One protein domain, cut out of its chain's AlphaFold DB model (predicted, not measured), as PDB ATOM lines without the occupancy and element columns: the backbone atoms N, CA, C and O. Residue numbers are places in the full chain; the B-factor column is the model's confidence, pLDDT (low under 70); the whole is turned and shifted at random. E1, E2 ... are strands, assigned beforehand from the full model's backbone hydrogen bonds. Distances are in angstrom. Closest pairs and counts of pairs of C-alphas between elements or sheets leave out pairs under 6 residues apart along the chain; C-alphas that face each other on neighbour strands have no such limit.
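What this domain is: This is residues 8 to 110 of the 110 residues of an uncharacterized protein of Leptospira ellinghausenii (UniProt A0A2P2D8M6). The domain is an elongated sandwich, two strongly twisted sheets face to face: the long hairpin of E8 and E9, with E3 and E4 beside E8, makes one layer, and E1, E2, E7 and E5 make the other. The short strand E6 lies near E3, toward the same end as the turn between E8 and E9. The printed part has 103 residues with nine named strands, E1 to E9 along the chain, and no named helix: all strand. Both sheets are antiparallel, one branched at E8, the other in the order E1 - E2 - E7 - E5. The whole is compact, with a radius of gyration of the C-alphas of 14.6 A, and spans 44 by 23 by 20 A.

How they stand to each other: E8, residues 82 to 93, bends by 59 degrees at residue 90. On one side of it are E4, residues 37 to 43, with N 39 and O 86 2.8 A apart, and E3, residues 28 to 30, with N 92 and O 29 2.9 A apart. On the other side is E9, residues 98 to 109, with N 87 and O 104 2.8 A apart. The sheet that faces this one, with planes 10 degrees apart, has edge strands E1, residues 8 to 14, and E5, residues 47 to 52, and inner strands E2, residues 17 to 23, and E7, residues 73 to 78. Across its pairs, N 11 and O 19 are 2.8 A apart, N 20 and O 73 2.7 A, and N 76 and O 50 2.8 A. E6, residues 63 to 67, pairs with no named strand; its closest C-alphas to E3 are those of Tyr 66 and Phe 30, 5.5 A apart.

Where its parts are: E8 measures 32.0 A, E9 34.2 A, E4 20.1 A and E2 20.0 A. E1 begins at C-alpha 8 (95.023, 46.215, 90.125), and E9 ends at C-alpha 109 (105.261, 41.378, 97.750).

The domain as a whole: The C-alphas farthest apart, of Gly 45 and Lys 62, are 45.2 A apart. The printed part has no cut and no long link. No printed residue is under pLDDT 70.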
ATOM      1  N   VAL A   8      93.720  45.569  89.941       96.56
ATOM      2  CA  VAL A   8      95.023  46.215  90.125       96.56
ATOM      3  C   VAL A   8      96.111  45.159  90.024       96.56
ATOM      4  O   VAL A   8      96.064  44.156  90.741       96.56
ATOM      5  N   SER A   9      97.105  45.415  89.184       96.88
ATOM      6  CA  SER A   9      98.317  44.608  89.043       96.88
ATOM      7  C   SER A   9      99.554  45.497  89.126       96.88
ATOM      8  O   SER A   9      99.489  46.707  88.908       96.88
ATOM      9  N   ILE A  10     100.693  44.888  89.457       97.56
ATOM     10  CA  ILE A  10     102.000  45.537  89.360       97.56
ATOM     11  C   ILE A  10     102.925  44.716  88.467       97.56
ATOM     12  O   ILE A  10     102.838  43.488  88.434       97.56
ATOM     13  N   LYS A  11     103.825  45.393  87.758       97.19
ATOM     14  CA  LYS A  11     104.814  44.773  86.877       97.19
ATOM     15  C   LYS A  11     106.171  45.436  87.054       97.19
ATOM     16  O   LYS A  11     106.295  46.647  86.889       97.19
ATOM     17  N   GLU A  12     107.199  44.646  87.339       96.62
ATOM     18  CA  GLU A  12     108.580  45.134  87.329       96.62
ATOM     19  C   GLU A  12     109.038  45.378  85.884       96.62
ATOM     20  O   GLU A  12     108.817  44.548  84.997       96.62
ATOM     21  N   LYS A  13     109.662  46.531  85.629       96.50
ATOM     22  CA  LYS A  13     110.233  46.880  84.315       96.50
ATOM     23  C   LYS A  13     111.742  46.766  84.292       96.50
ATOM     24  O   LYS A  13     112.325  46.356  83.294       96.50
ATOM     25  N   SER A  14     112.357  47.154  85.393       95.38
ATOM     26  CA  SER A  14     113.783  47.045  85.663       95.38
ATOM     27  C   SER A  14     113.964  47.067  87.173       95.38
ATOM     28  O   SER A  14     113.059  47.518  87.871       95.38
ATOM     29  N   SER A  15     115.141  46.682  87.665       94.69
ATOM     30  CA  SER A  15     115.430  46.659  89.104       94.69
ATOM     31  C   SER A  15     114.966  47.940  89.814       94.69
ATOM     32  O   SER A  15     115.377  49.044  89.448       94.69
ATOM     33  N   GLY A  16     114.051  47.784  90.776       95.44
ATOM     34  CA  GLY A  16     113.510  48.879  91.587       95.44
ATOM     35  C   GLY A  16     112.521  49.811  90.874       95.44
ATOM     36  O   GLY A  16     112.066  50.773  91.485       95.44
ATOM     37  N   LYS A  17     112.159  49.560  89.608       98.06
ATOM     38  CA  LYS A  17     111.184  50.353  88.838       98.06
ATOM     39  C   LYS A  17     110.001  49.498  88.410       98.06
ATOM     40  O   LYS A  17     110.155  48.495  87.707       98.06
ATOM     41  N   TYR A  18     108.812  49.957  88.769       98.38
ATOM     42  CA  TYR A  18     107.569  49.226  88.598       98.38
ATOM     43  C   TYR A  18     106.523  50.076  87.885       98.38
ATOM     44  O   TYR A  18     106.527  51.307  87.940       98.38
ATOM     45  N   GLU A  19     105.597  49.380  87.243       98.12
ATOM     46  CA  GLU A  19     104.331  49.922  86.780       98.12
ATOM     47  C   GLU A  19     103.185  49.330  87.597       98.12
ATOM     48  O   GLU A  19     103.186  48.140  87.903       98.12
ATOM     49  N   LEU A  20     102.210  50.167  87.932       98.31
ATOM     50  CA  LEU A  20     100.917  49.804  88.486       98.31
ATOM     51  C   LEU A  20      99.870  49.976  87.388       98.31
ATOM     52  O   LEU A  20      99.715  51.058  86.821       98.31
ATOM     53  N   GLU A  21      99.137  48.913  87.102       97.88
ATOM     54  CA  GLU A  21      98.095  48.893  86.082       97.88
ATOM     55  C   GLU A  21      96.723  48.861  86.761       97.88
ATOM     56  O   GLU A  21      96.510  48.154  87.749       97.88
ATOM     57  N   LEU A  22      95.792  49.659  86.234       97.56
ATOM     58  CA  LEU A  22      94.395  49.683  86.655       97.56
ATOM     59  C   LEU A  22      93.542  49.184  85.500       97.56
ATOM     60  O   LEU A  22      93.583  49.755  84.408       97.56
ATOM     61  N   TYR A  23      92.735  48.165  85.758       95.62
ATOM     62  CA  TYR A  23      91.814  47.620  84.776       95.62
ATOM     63  C   TYR A  23      90.369  47.748  85.255       95.62
ATOM     64  O   TYR A  23      90.052  47.599  86.436       95.62
ATOM     65  N   LEU A  24      89.498  48.052  84.300       94.94
ATOM     66  CA  LEU A  24      88.056  47.995  84.442       94.94
ATOM     67  C   LEU A  24      87.517  47.073  83.342       94.94
ATOM     68  O   LEU A  24      87.988  47.155  82.205       94.94
ATOM     69  N   PRO A  25      86.520  46.230  83.642       93.19
ATOM     70  CA  PRO A  25      85.872  45.411  82.636       93.19
ATOM     71  C   PRO A  25      85.135  46.281  81.615       93.19
ATOM     72  O   PRO A  25      84.898  47.476  81.815       93.19
ATOM     73  N   LYS A  26      84.730  45.647  80.513       90.44
ATOM     74  CA  LYS A  26      83.925  46.285  79.468       90.44
ATOM     75  C   LYS A  26      82.703  46.994  80.069       90.44
ATOM     76  O   LYS A  26      82.090  46.502  81.013       90.44
ATOM     77  N   ASP A  27      82.347  48.131  79.477       92.62
ATOM     78  CA  ASP A  27      81.216  48.983  79.864       92.62
ATOM     79  C   ASP A  27      81.401  49.737  81.191       92.62
ATOM     80  O   ASP A  27      80.451  50.314  81.725       92.62
ATOM     81  N   PHE A  28      82.632  49.796  81.693       95.06
ATOM     82  CA  PHE A  28      83.030  50.692  82.766       95.06
ATOM     83  C   PHE A  28      84.111  51.659  82.285       95.06
ATOM     84  O   PHE A  28      84.816  51.395  81.313       95.06
ATOM     85  N   GLY A  29      84.262  52.780  82.984       95.69
ATOM     86  CA  GLY A  29      85.359  53.708  82.725       95.69
ATOM     87  C   GLY A  29      85.649  54.619  83.903       95.69
ATOM     88  O   GLY A  29      84.768  54.917  84.713       95.69
ATOM     89  N   PHE A  30      86.896  55.073  83.984       97.31
ATOM     90  CA  PHE A  30      87.314  56.102  84.929       97.31
ATOM     91  C   PHE A  30      86.999  57.482  84.349       97.31
ATOM     92  O   PHE A  30      87.395  57.784  83.222       97.31
ATOM     93  N   GLN A  31      86.299  58.319  85.113       93.94
ATOM     94  CA  GLN A  31      86.016  59.698  84.709       93.94
ATOM     95  C   GLN A  31      87.302  60.537  84.789       93.94
ATOM     96  O   GLN A  31      88.012  60.461  85.789       93.94
ATOM     97  N   MET A  32      87.598  61.355  83.780       95.00
ATOM     98  CA  MET A  32      88.845  62.132  83.717       95.00
ATOM     99  C   MET A  32      88.949  63.225  84.785       95.00
ATOM    100  O   MET A  32      90.016  63.434  85.355       95.00
ATOM    101  N   GLU A  33      87.843  63.911  85.065       92.44
ATOM    102  CA  GLU A  33      87.811  65.059  85.984       92.44
ATOM    103  C   GLU A  33      87.548  64.666  87.443       92.44
ATOM    104  O   GLU A  33      87.558  65.512  88.339       92.44
ATOM    105  N   ALA A  34      87.316  63.378  87.712       94.19
ATOM    106  CA  ALA A  34      87.084  62.925  89.072       94.19
ATOM    107  C   ALA A  34      88.362  63.014  89.927       94.19
ATOM    108  O   ALA A  34      89.471  62.794  89.431       94.19
ATOM    109  N   PRO A  35      88.238  63.276  91.241       94.88
ATOM    110  CA  PRO A  35      89.381  63.486  92.125       94.88
ATOM    111  C   PRO A  35      90.005  62.160  92.590       94.88
ATOM    112  O   PRO A  35      90.016  61.844  93.784       94.88
ATOM    113  N   HIS A  36      90.520  61.371  91.644       96.81
ATOM    114  CA  HIS A  36      91.230  60.119  91.918       96.81
ATOM    115  C   HIS A  36      92.475  60.357  92.765       96.81
ATOM    116  O   HIS A  36      93.239  61.293  92.523       96.81
ATOM    117  N   ARG A  37      92.707  59.484  93.744       96.69
ATOM    118  CA  ARG A  37      93.923  59.496  94.563       96.69
ATOM    119  C   ARG A  37      94.409  58.077  94.771       96.69
ATOM    120  O   ARG A  37      93.618  57.227  95.165       96.69
ATOM    121  N   ILE A  38      95.696  57.850  94.544       98.06
ATOM    122  CA  ILE A  38      96.382  56.600  94.867       98.06
ATOM    123  C   ILE A  38      97.583  56.953  95.732       98.06
ATOM    124  O   ILE A  38      98.288  57.924  95.462       98.06
ATOM    125  N   PHE A  39      97.784  56.168  96.777       97.69
ATOM    126  CA  PHE A  39      98.905  56.248  97.688       97.69
ATOM    127  C   PHE A  39      99.614  54.897  97.726       97.69
ATOM    128  O   PHE A  39      98.971  53.846  97.694       97.69
ATOM    129  N   LEU A  40     100.944  54.945  97.775       98.31
ATOM    130  CA  LEU A  40     101.803  53.778  97.896       98.31
ATOM    131  C   LEU A  40     102.674  53.934  99.138       98.31
ATOM    132  O   LEU A  40     103.325  54.962  99.321       98.31
ATOM    133  N   SER A  41     102.735  52.887  99.953       97.94
ATOM    134  CA  SER A  41     103.640  52.811 101.097       97.94
ATOM    135  C   SER A  41     104.339  51.464 101.136       97.94
ATOM    136  O   SER A  41     103.707  50.429 100.930       97.94
ATOM    137  N   GLY A  42     105.638  51.485 101.416       97.81
ATOM    138  CA  GLY A  42     106.424  50.281 101.654       97.81
ATOM    139  C   GLY A  42     106.499  49.939 103.141       97.81
ATOM    140  O   GLY A  42     106.436  50.822 103.998       97.81
ATOM    141  N   SER A  43     106.633  48.653 103.442       98.00
ATOM    142  CA  SER A  43     106.925  48.126 104.773       98.00
ATOM    143  C   SER A  43     107.878  46.929 104.683       98.00
ATOM    144  O   SER A  43     108.221  46.470 103.592       98.00
ATOM    145  N   GLU A  44     108.348  46.437 105.835       97.00
ATOM    146  CA  GLU A  44     109.249  45.271 105.925       97.00
ATOM    147  C   GLU A  44     110.581  45.448 105.165       97.00
ATOM    148  O   GLU A  44     111.135  44.489 104.647       97.00
ATOM    149  N   GLY A  45     111.112  46.679 105.125       96.12
ATOM    150  CA  GLY A  45     112.376  47.001 104.447       96.12
ATOM    151  C   GLY A  45     112.215  47.549 103.026       96.12
ATOM    152  O   GLY A  45     113.206  47.968 102.431       96.12
ATOM    153  N   LEU A  46     110.982  47.614 102.511       98.06
ATOM    154  CA  LEU A  46     110.656  48.283 101.256       98.06
ATOM    155  C   LEU A  46     110.403  49.778 101.489       98.06
ATOM    156  O   LEU A  46     109.616  50.154 102.360       98.06
ATOM    157  N   LYS A  47     111.003  50.636 100.666       98.19
ATOM    158  CA  LYS A  47     110.772  52.086 100.664       98.19
ATOM    159  C   LYS A  47     110.342  52.542  99.275       98.19
ATOM    160  O   LYS A  47     111.031  52.261  98.306       98.19
ATOM    161  N   VAL A  48     109.242  53.289  99.180       98.00
ATOM    162  CA  VAL A  48     108.835  53.962  97.934       98.00
ATOM    163  C   VAL A  48     109.617  55.270  97.818       98.00
ATOM    164  O   VAL A  48     109.563  56.098  98.726       98.00
ATOM    165  N   THR A  49     110.368  55.450  96.733       98.00
ATOM    166  CA  THR A  49     111.265  56.605  96.543       98.00
ATOM    167  C   THR A  49     110.735  57.629  95.550       98.00
ATOM    168  O   THR A  49     111.013  58.816  95.694       98.00
ATOM    169  N   ALA A  50     109.938  57.193  94.577       97.50
ATOM    170  CA  ALA A  50     109.245  58.057  93.629       97.50
ATOM    171  C   ALA A  50     107.947  57.385  93.176       97.50
ATOM    172  O   ALA A  50     107.903  56.163  93.041       97.50
ATOM    173  N   ALA A  51     106.896  58.161  92.919       97.38
ATOM    174  CA  ALA A  51     105.638  57.619  92.419       97.38
ATOM    175  C   ALA A  51     104.869  58.671  91.612       97.38
ATOM    176  O   ALA A  51     104.507  59.716  92.145       97.38
ATOM    177  N   GLU A  52     104.573  58.354  90.354       96.81
ATOM    178  CA  GLU A  52     103.734  59.161  89.472       96.81
ATOM    179  C   GLU A  52     102.392  58.465  89.274       96.81
ATOM    180  O   GLU A  52     102.226  57.582  88.431       96.81
ATOM    181  N   LEU A  53     101.433  58.841  90.122       96.94
ATOM    182  CA  LEU A  53     100.186  58.097  90.331       96.94
ATOM    183  C   LEU A  53      98.942  58.820  89.799       96.94
ATOM    184  O   LEU A  53      97.810  58.459  90.125       96.94
ATOM    185  N   LYS A  54      99.134  59.863  88.987       96.25
ATOM    186  CA  LYS A  54      98.033  60.572  88.334       96.25
ATOM    187  C   LYS A  54      97.517  59.741  87.162       96.25
ATOM    188  O   LYS A  54      98.261  59.461  86.227       96.25
ATOM    189  N   LEU A  55      96.228  59.404  87.186       97.25
ATOM    190  CA  LEU A  55      95.576  58.719  86.070       97.25
ATOM    191  C   LEU A  55      95.687  59.570  84.798       97.25
ATOM    192  O   LEU A  55      95.322  60.747  84.782       97.25
ATOM    193  N   THR A  56      96.191  58.956  83.733       96.69
ATOM    194  CA  THR A  56      96.256  59.527  82.386       96.69
ATOM    195  C   THR A  56      95.924  58.441  81.373       96.69
ATOM    196  O   THR A  56      96.062  57.257  81.666       96.69
ATOM    197  N   GLY A  57      95.484  58.815  80.177       96.56
ATOM    198  CA  GLY A  57      95.070  57.852  79.162       96.56
ATOM    199  C   GLY A  57      94.446  58.530  77.949       96.56
ATOM    200  O   GLY A  57      94.195  59.736  77.997       96.56
ATOM    201  N   PRO A  58      94.225  57.792  76.851       96.88
ATOM    202  CA  PRO A  58      93.437  58.295  75.736       96.88
ATOM    203  C   PRO A  58      91.962  58.455  76.116       96.88
ATOM    204  O   PRO A  58      91.447  57.792  77.019       96.88
ATOM    205  N   THR A  59      91.285  59.349  75.404       96.94
ATOM    206  CA  THR A  59      89.853  59.609  75.552       96.94
ATOM    207  C   THR A  59      89.015  58.489  74.956       96.94
ATOM    208  O   THR A  59      89.257  58.061  73.832       96.94
ATOM    209  N   HIS A  60      87.988  58.044  75.685       95.06
ATOM    210  CA  HIS A  60      87.080  57.014  75.204       95.06
ATOM    211  C   HIS A  60      86.279  57.517  73.985       95.06
ATOM    212  O   HIS A  60      85.585  58.534  74.077       95.06
ATOM    213  N   PRO A  61      86.274  56.788  72.853       93.62
ATOM    214  CA  PRO A  61      85.783  57.297  71.567       93.62
ATOM    215  C   PRO A  61      84.282  57.615  71.545       93.62
ATOM    216  O   PRO A  61      83.825  58.411  70.732       93.62
ATOM    217  N   LYS A  62      83.498  56.986  72.428       92.94
ATOM    218  CA  LYS A  62      82.043  57.206  72.539       92.94
ATOM    219  C   LYS A  62      81.625  58.011  73.775       92.94
ATOM    220  O   LYS A  62      80.435  58.246  73.953       92.94
ATOM    221  N   LYS A  63      82.562  58.325  74.678       93.50
ATOM    222  CA  LYS A  63      82.284  58.911  76.003       93.50
ATOM    223  C   LYS A  63      83.441  59.835  76.408       93.50
ATOM    224  O   LYS A  63      84.338  59.388  77.120       93.50
ATOM    225  N   PRO A  64      83.478  61.073  75.896       94.44
ATOM    226  CA  PRO A  64      84.672  61.914  75.933       94.44
ATOM    227  C   PRO A  64      85.120  62.338  77.341       94.44
ATOM    228  O   PRO A  64      86.258  62.757  77.518       94.44
ATOM    229  N   GLU A  65      84.275  62.171  78.357       94.31
ATOM    230  CA  GLU A  65      84.576  62.487  79.757       94.31
ATOM    231  C   GLU A  65      85.353  61.368  80.482       94.31
ATOM    232  O   GLU A  65      85.654  61.482  81.675       94.31
ATOM    233  N   TYR A  66      85.658  60.265  79.788       96.12
ATOM    234  CA  TYR A  66      86.215  59.040  80.362       96.12
ATOM    235  C   TYR A  66      87.488  58.603  79.649       96.12
ATOM    236  O   TYR A  66      87.626  58.760  78.434       96.12
ATOM    237  N   PHE A  67      88.404  57.984  80.392       96.62
ATOM    238  CA  PHE A  67      89.542  57.294  79.791       96.62
ATOM    239  C   PHE A  67      89.074  56.030  79.057       96.62
ATOM    240  O   PHE A  67      88.285  55.259  79.600       96.62
ATOM    241  N   GLU A  68      89.576  55.803  77.840       94.12
ATOM    242  CA  GLU A  68      89.413  54.520  77.136       94.12
ATOM    243  C   GLU A  68      90.111  53.402  77.916       94.12
ATOM    244  O   GLU A  68      89.554  52.332  78.138       94.12
ATOM    245  N   TYR A  69      91.322  53.701  78.380       94.88
ATOM    246  CA  TYR A  69      92.080  52.931  79.350       94.88
ATOM    247  C   TYR A  69      93.003  53.879  80.118       94.88
ATOM    248  O   TYR A  69      93.354  54.959  79.636       94.88
ATOM    249  N   VAL A  70      93.419  53.471  81.312       97.38
ATOM    250  CA  VAL A  70      94.426  54.195  82.090       97.38
ATOM    251  C   VAL A  70      95.805  53.675  81.695       97.38
ATOM    252  O   VAL A  70      96.043  52.470  81.696       97.38
ATOM    253  N   LYS A  71      96.719  54.578  81.332       97.75
ATOM    254  CA  LYS A  71      98.129  54.245  81.119       97.75
ATOM    255  C   LYS A  71      98.747  53.754  82.432       97.75
ATOM    256  O   LYS A  71      98.395  54.293  83.484       97.75
ATOM    257  N   PRO A  72      99.684  52.793  82.386       97.75
ATOM    258  CA  PRO A  72     100.352  52.317  83.587       97.75
ATOM    259  C   PRO A  72     100.983  53.463  84.388       97.75
ATOM    260  O   PRO A  72     101.614  54.360  83.829       97.75
ATOM    261  N   LEU A  73     100.794  53.424  85.704       98.25
ATOM    262  CA  LEU A  73     101.332  54.393  86.651       98.25
ATOM    263  C   LEU A  73     102.713  53.933  87.101       98.25
ATOM    264  O   LEU A  73     102.877  52.785  87.501       98.25
ATOM    265  N   THR A  74     103.718  54.797  87.065       98.12
ATOM    266  CA  THR A  74     105.098  54.386  87.362       98.12
ATOM    267  C   THR A  74     105.488  54.713  88.793       98.12
ATOM    268  O   THR A  74     105.206  55.807  89.279       98.12
ATOM    269  N   PHE A  75     106.210  53.811  89.450       98.50
ATOM    270  CA  PHE A  75     106.797  54.065  90.762       98.50
ATOM    271  C   PHE A  75     108.155  53.376  90.917       98.50
ATOM    272  O   PHE A  75     108.507  52.466  90.163       98.50
ATOM    273  N   GLN A  76     108.940  53.848  91.879       98.44
ATOM    274  CA  GLN A  76     110.262  53.329  92.201       98.44
ATOM    275  C   GLN A  76     110.345  52.960  93.675       98.44
ATOM    276  O   GLN A  76     109.740  53.614  94.533       98.44
ATOM    277  N   VAL A  77     111.102  51.905  93.954       98.25
ATOM    278  CA  VAL A  77     111.315  51.382  95.298       98.25
ATOM    279  C   VAL A  77     112.781  51.049  95.538       98.25
ATOM    280  O   VAL A  77     113.530  50.735  94.615       98.25
ATOM    281  N   GLU A  78     113.164  51.077  96.806       97.88
ATOM    282  CA  GLU A  78     114.430  50.564  97.317       97.88
ATOM    283  C   GLU A  78     114.153  49.467  98.350       97.88
ATOM    284  O   GLU A  78     113.219  49.577  99.151       97.88
ATOM    285  N   GLY A  79     114.982  48.422  98.349       96.69
ATOM    286  CA  GLY A  79     114.819  47.266  99.231       96.69
ATOM    287  C   GLY A  79     113.797  46.246  98.721       96.69
ATOM    288  O   GLY A  79     113.406  46.258  97.557       96.69
ATOM    289  N   LYS A  80     113.408  45.335  99.611       96.12
ATOM    290  CA  LYS A  80     112.397  44.289  99.396       96.12
ATOM    291  C   LYS A  80     111.457  44.268 100.590       96.12
ATOM    292  O   LYS A  80     111.861  44.680 101.675       96.12
ATOM    293  N   GLY A  81     110.232  43.799 100.401       96.94
ATOM    294  CA  GLY A  81     109.231  43.747 101.460       96.94
ATOM    295  C   GLY A  81     107.814  43.798 100.907       96.94
ATOM    296  O   GLY A  81     107.502  43.186  99.885       96.94
ATOM    297  N   LYS A  82     106.932  44.528 101.590       98.19
ATOM    298  CA  LYS A  82     105.523  44.644 101.199       98.19
ATOM    299  C   LYS A  82     105.205  46.044 100.711       98.19
ATOM    300  O   LYS A  82     105.505  47.031 101.377       98.19
ATOM    301  N   LEU A  83     104.545  46.119  99.563       98.38
ATOM    302  CA  LEU A  83     103.952  47.335  99.032       98.38
ATOM    303  C   LEU A  83     102.458  47.336  99.354       98.38
ATOM    304  O   LEU A  83     101.728  46.460  98.895       98.38
ATOM    305  N   LEU A  84     101.999  48.331 100.105       98.31
ATOM    306  CA  LEU A  84     100.584  48.628 100.292       98.31
ATOM    307  C   LEU A  84     100.168  49.724  99.305       98.31
ATOM    308  O   LEU A  84     100.790  50.786  99.247       98.31
ATOM    309  N   MET A  85      99.102  49.459  98.559       98.00
ATOM    310  CA  MET A  85      98.408  50.418  97.713       98.00
ATOM    311  C   MET A  85      97.041  50.732  98.308       98.00
ATOM    312  O   MET A  85      96.250  49.829  98.581       98.00
ATOM    313  N   GLU A  86      96.756  52.022  98.443       97.94
ATOM    314  CA  GLU A  86      95.454  52.543  98.838       97.94
ATOM    315  C   GLU A  86      94.968  53.543  97.793       97.94
ATOM    316  O   GLU A  86      95.693  54.445  97.383       97.94
ATOM    317  N   GLY A  87      93.729  53.391  97.342       96.75
ATOM    318  CA  GLY A  87      93.153  54.207  96.285       96.75
ATOM    319  C   GLY A  87      91.740  54.658  96.610       96.75
ATOM    320  O   GLY A  87      90.900  53.856  97.014       96.75
ATOM    321  N   LYS A  88      91.450  55.937  96.371       96.50
ATOM    322  CA  LYS A  88      90.092  56.454  96.196       96.50
ATOM    323  C   LYS A  88      89.898  56.747  94.714       96.50
ATOM    324  O   LYS A  88      90.430  57.734  94.207       96.50
ATOM    325  N   LEU A  89      89.163  55.879  94.031       96.25
ATOM    326  CA  LEU A  89      88.958  55.922  92.584       96.25
ATOM    327  C   LEU A  89      87.482  56.129  92.262       96.25
ATOM    328  O   LEU A  89      86.614  55.730  93.031       96.25
ATOM    329  N   PHE A  90      87.190  56.750  91.126       95.38
ATOM    330  CA  PHE A  90      85.823  57.043  90.694       95.38
ATOM    331  C   PHE A  90      85.578  56.454  89.313       95.38
ATOM    332  O   PHE A  90      86.192  56.857  88.329       95.38
ATOM    333  N   TYR A  91      84.673  55.499  89.221       94.75
ATOM    334  CA  TYR A  91      84.371  54.844  87.956       94.75
ATOM    335  C   TYR A  91      82.871  54.881  87.704       94.75
ATOM    336  O   TYR A  91      82.081  54.993  88.639       94.75
ATOM    337  N   CYS A  92      82.468  54.770  86.447       94.81
ATOM    338  CA  CYS A  92      81.061  54.694  86.086       94.81
ATOM    339  C   CYS A  92      80.770  53.390  85.351       94.81
ATOM    340  O   CYS A  92      81.611  52.889  84.609       94.81
ATOM    341  N   ASN A  93      79.582  52.836  85.583       94.25
ATOM    342  CA  ASN A  93      79.016  51.742  84.808       94.25
ATOM    343  C   ASN A  93      78.121  52.350  83.728       94.25
ATOM    344  O   ASN A  93      77.105  52.976  84.032       94.25
ATOM    345  N   PHE A  94      78.492  52.155  82.471       93.69
ATOM    346  CA  PHE A  94      77.823  52.759  81.330       93.69
ATOM    347  C   PHE A  94      76.464  52.139  81.019       93.69
ATOM    348  O   PHE A  94      75.588  52.856  80.546       93.69
ATOM    349  N   LEU A  95      76.272  50.848  81.303       93.25
ATOM    350  CA  LEU A  95      74.986  50.171  81.105       93.25
ATOM    351  C   LEU A  95      73.944  50.663  82.107       93.25
ATOM    352  O   LEU A  95      72.782  50.849  81.767       93.25
ATOM    353  N   LYS A  96      74.375  50.877  83.352       92.44
ATOM    354  CA  LYS A  96      73.513  51.329  84.448       92.44
ATOM    355  C   LYS A  96      73.413  52.850  84.546       92.44
ATOM    356  O   LYS A  96      72.577  53.340  85.292       92.44
ATOM    357  N   ASN A  97      74.263  53.577  83.820       90.50
ATOM    358  CA  ASN A  97      74.380  55.033  83.874       90.50
ATOM    359  C   ASN A  97      74.583  55.572  85.308       90.50
ATOM    360  O   ASN A  97      73.946  56.537  85.721       90.50
ATOM    361  N   ILE A  98      75.460  54.919  86.078       91.88
ATOM    362  CA  ILE A  98      75.785  55.296  87.463       91.88
ATOM    363  C   ILE A  98      77.287  55.480  87.641       91.88
ATOM    364  O   ILE A  98      78.075  54.749  87.041       91.88
ATOM    365  N   CYS A  99      77.671  56.403  88.518       91.12
ATOM    366  CA  CYS A  99      79.053  56.666  88.908       91.12
ATOM    367  C   CYS A  99      79.254  56.352  90.390       91.12
ATOM    368  O   CYS A  99      78.431  56.722  91.225       91.12
ATOM    369  N   ILE A 100      80.331  55.637  90.708       92.94
ATOM    370  CA  ILE A 100      80.547  55.013  92.011       92.94
ATOM    371  C   ILE A 100      81.963  55.352  92.505       92.94
ATOM    372  O   ILE A 100      82.943  55.089  91.799       92.94
ATOM    373  N   PRO A 101      82.108  55.913  93.720       94.12
ATOM    374  CA  PRO A 101      83.400  55.987  94.385       94.12
ATOM    375  C   PRO A 101      83.797  54.604  94.925       94.12
ATOM    376  O   PRO A 101      83.047  53.979  95.670       94.12
ATOM    377  N   ALA A 102      85.006  54.150  94.611       94.38
ATOM    378  CA  ALA A 102      85.618  52.950  95.163       94.38
ATOM    379  C   ALA A 102      86.774  53.298  96.100       94.38
ATOM    380  O   ALA A 102      87.608  54.156  95.803       94.38
ATOM    381  N   LYS A 103      86.842  52.566  97.214       95.12
ATOM    382  CA  LYS A 103      88.050  52.437  98.028       95.12
ATOM    383  C   LYS A 103      88.722  51.123  97.651       95.12
ATOM    384  O   LYS A 103      88.101  50.074  97.793       95.12
ATOM    385  N   VAL A 104      89.954  51.197  97.164       94.69
ATOM    386  CA  VAL A 104      90.749  50.046  96.735       94.69
ATOM    387  C   VAL A 104      91.937  49.914  97.674       94.69
ATOM    388  O   VAL A 104      92.686  50.871  97.841       94.69
ATOM    389  N   THR A 105      92.119  48.739  98.266       96.31
ATOM    390  CA  THR A 105      93.295  48.428  99.086       96.31
ATOM    391  C   THR A 105      93.892  47.115  98.607       96.31
ATOM    392  O   THR A 105      93.182  46.111  98.495       96.31
ATOM    393  N   LYS A 106      95.189  47.116  98.294       96.75
ATOM    394  CA  LYS A 106      95.921  45.939  97.816       96.75
ATOM    395  C   LYS A 106      97.312  45.892  98.424       96.75
ATOM    396  O   LYS A 106      97.953  46.925  98.578       96.75
ATOM    397  N   THR A 107      97.782  44.684  98.702       97.38
ATOM    398  CA  THR A 107      99.148  44.443  99.166       97.38
ATOM    399  C   THR A 107      99.859  43.549  98.167       97.38
ATOM    400  O   THR A 107      99.291  42.553  97.718       97.38
ATOM    401  N   PHE A 108     101.100  43.894  97.846       97.12
ATOM    402  CA  PHE A 108     101.970  43.148  96.946       97.12
ATOM    403  C   PHE A 108     103.294  42.841  97.646       97.12
ATOM    404  O   PHE A 108     103.773  43.652  98.438       97.12
ATOM    405  N   SER A 109     103.887  41.690  97.344       96.62
ATOM    406  CA  SER A 109     105.261  41.378  97.750       96.62
ATOM    407  C   SER A 109     106.216  41.819  96.646       96.62
ATOM    408  O   SER A 109     105.988  41.474  95.485       96.62
ATOM    409  N   ILE A 110     107.255  42.572  97.013       93.19
ATOM    410  CA  ILE A 110     108.319  43.057  96.123       93.19
ATOM    411  C   ILE A 110     109.680  42.560  96.615       93.19
ATOM    412  O   ILE A 110     109.937  42.665  97.837       93.19
TER     413      ILE A 110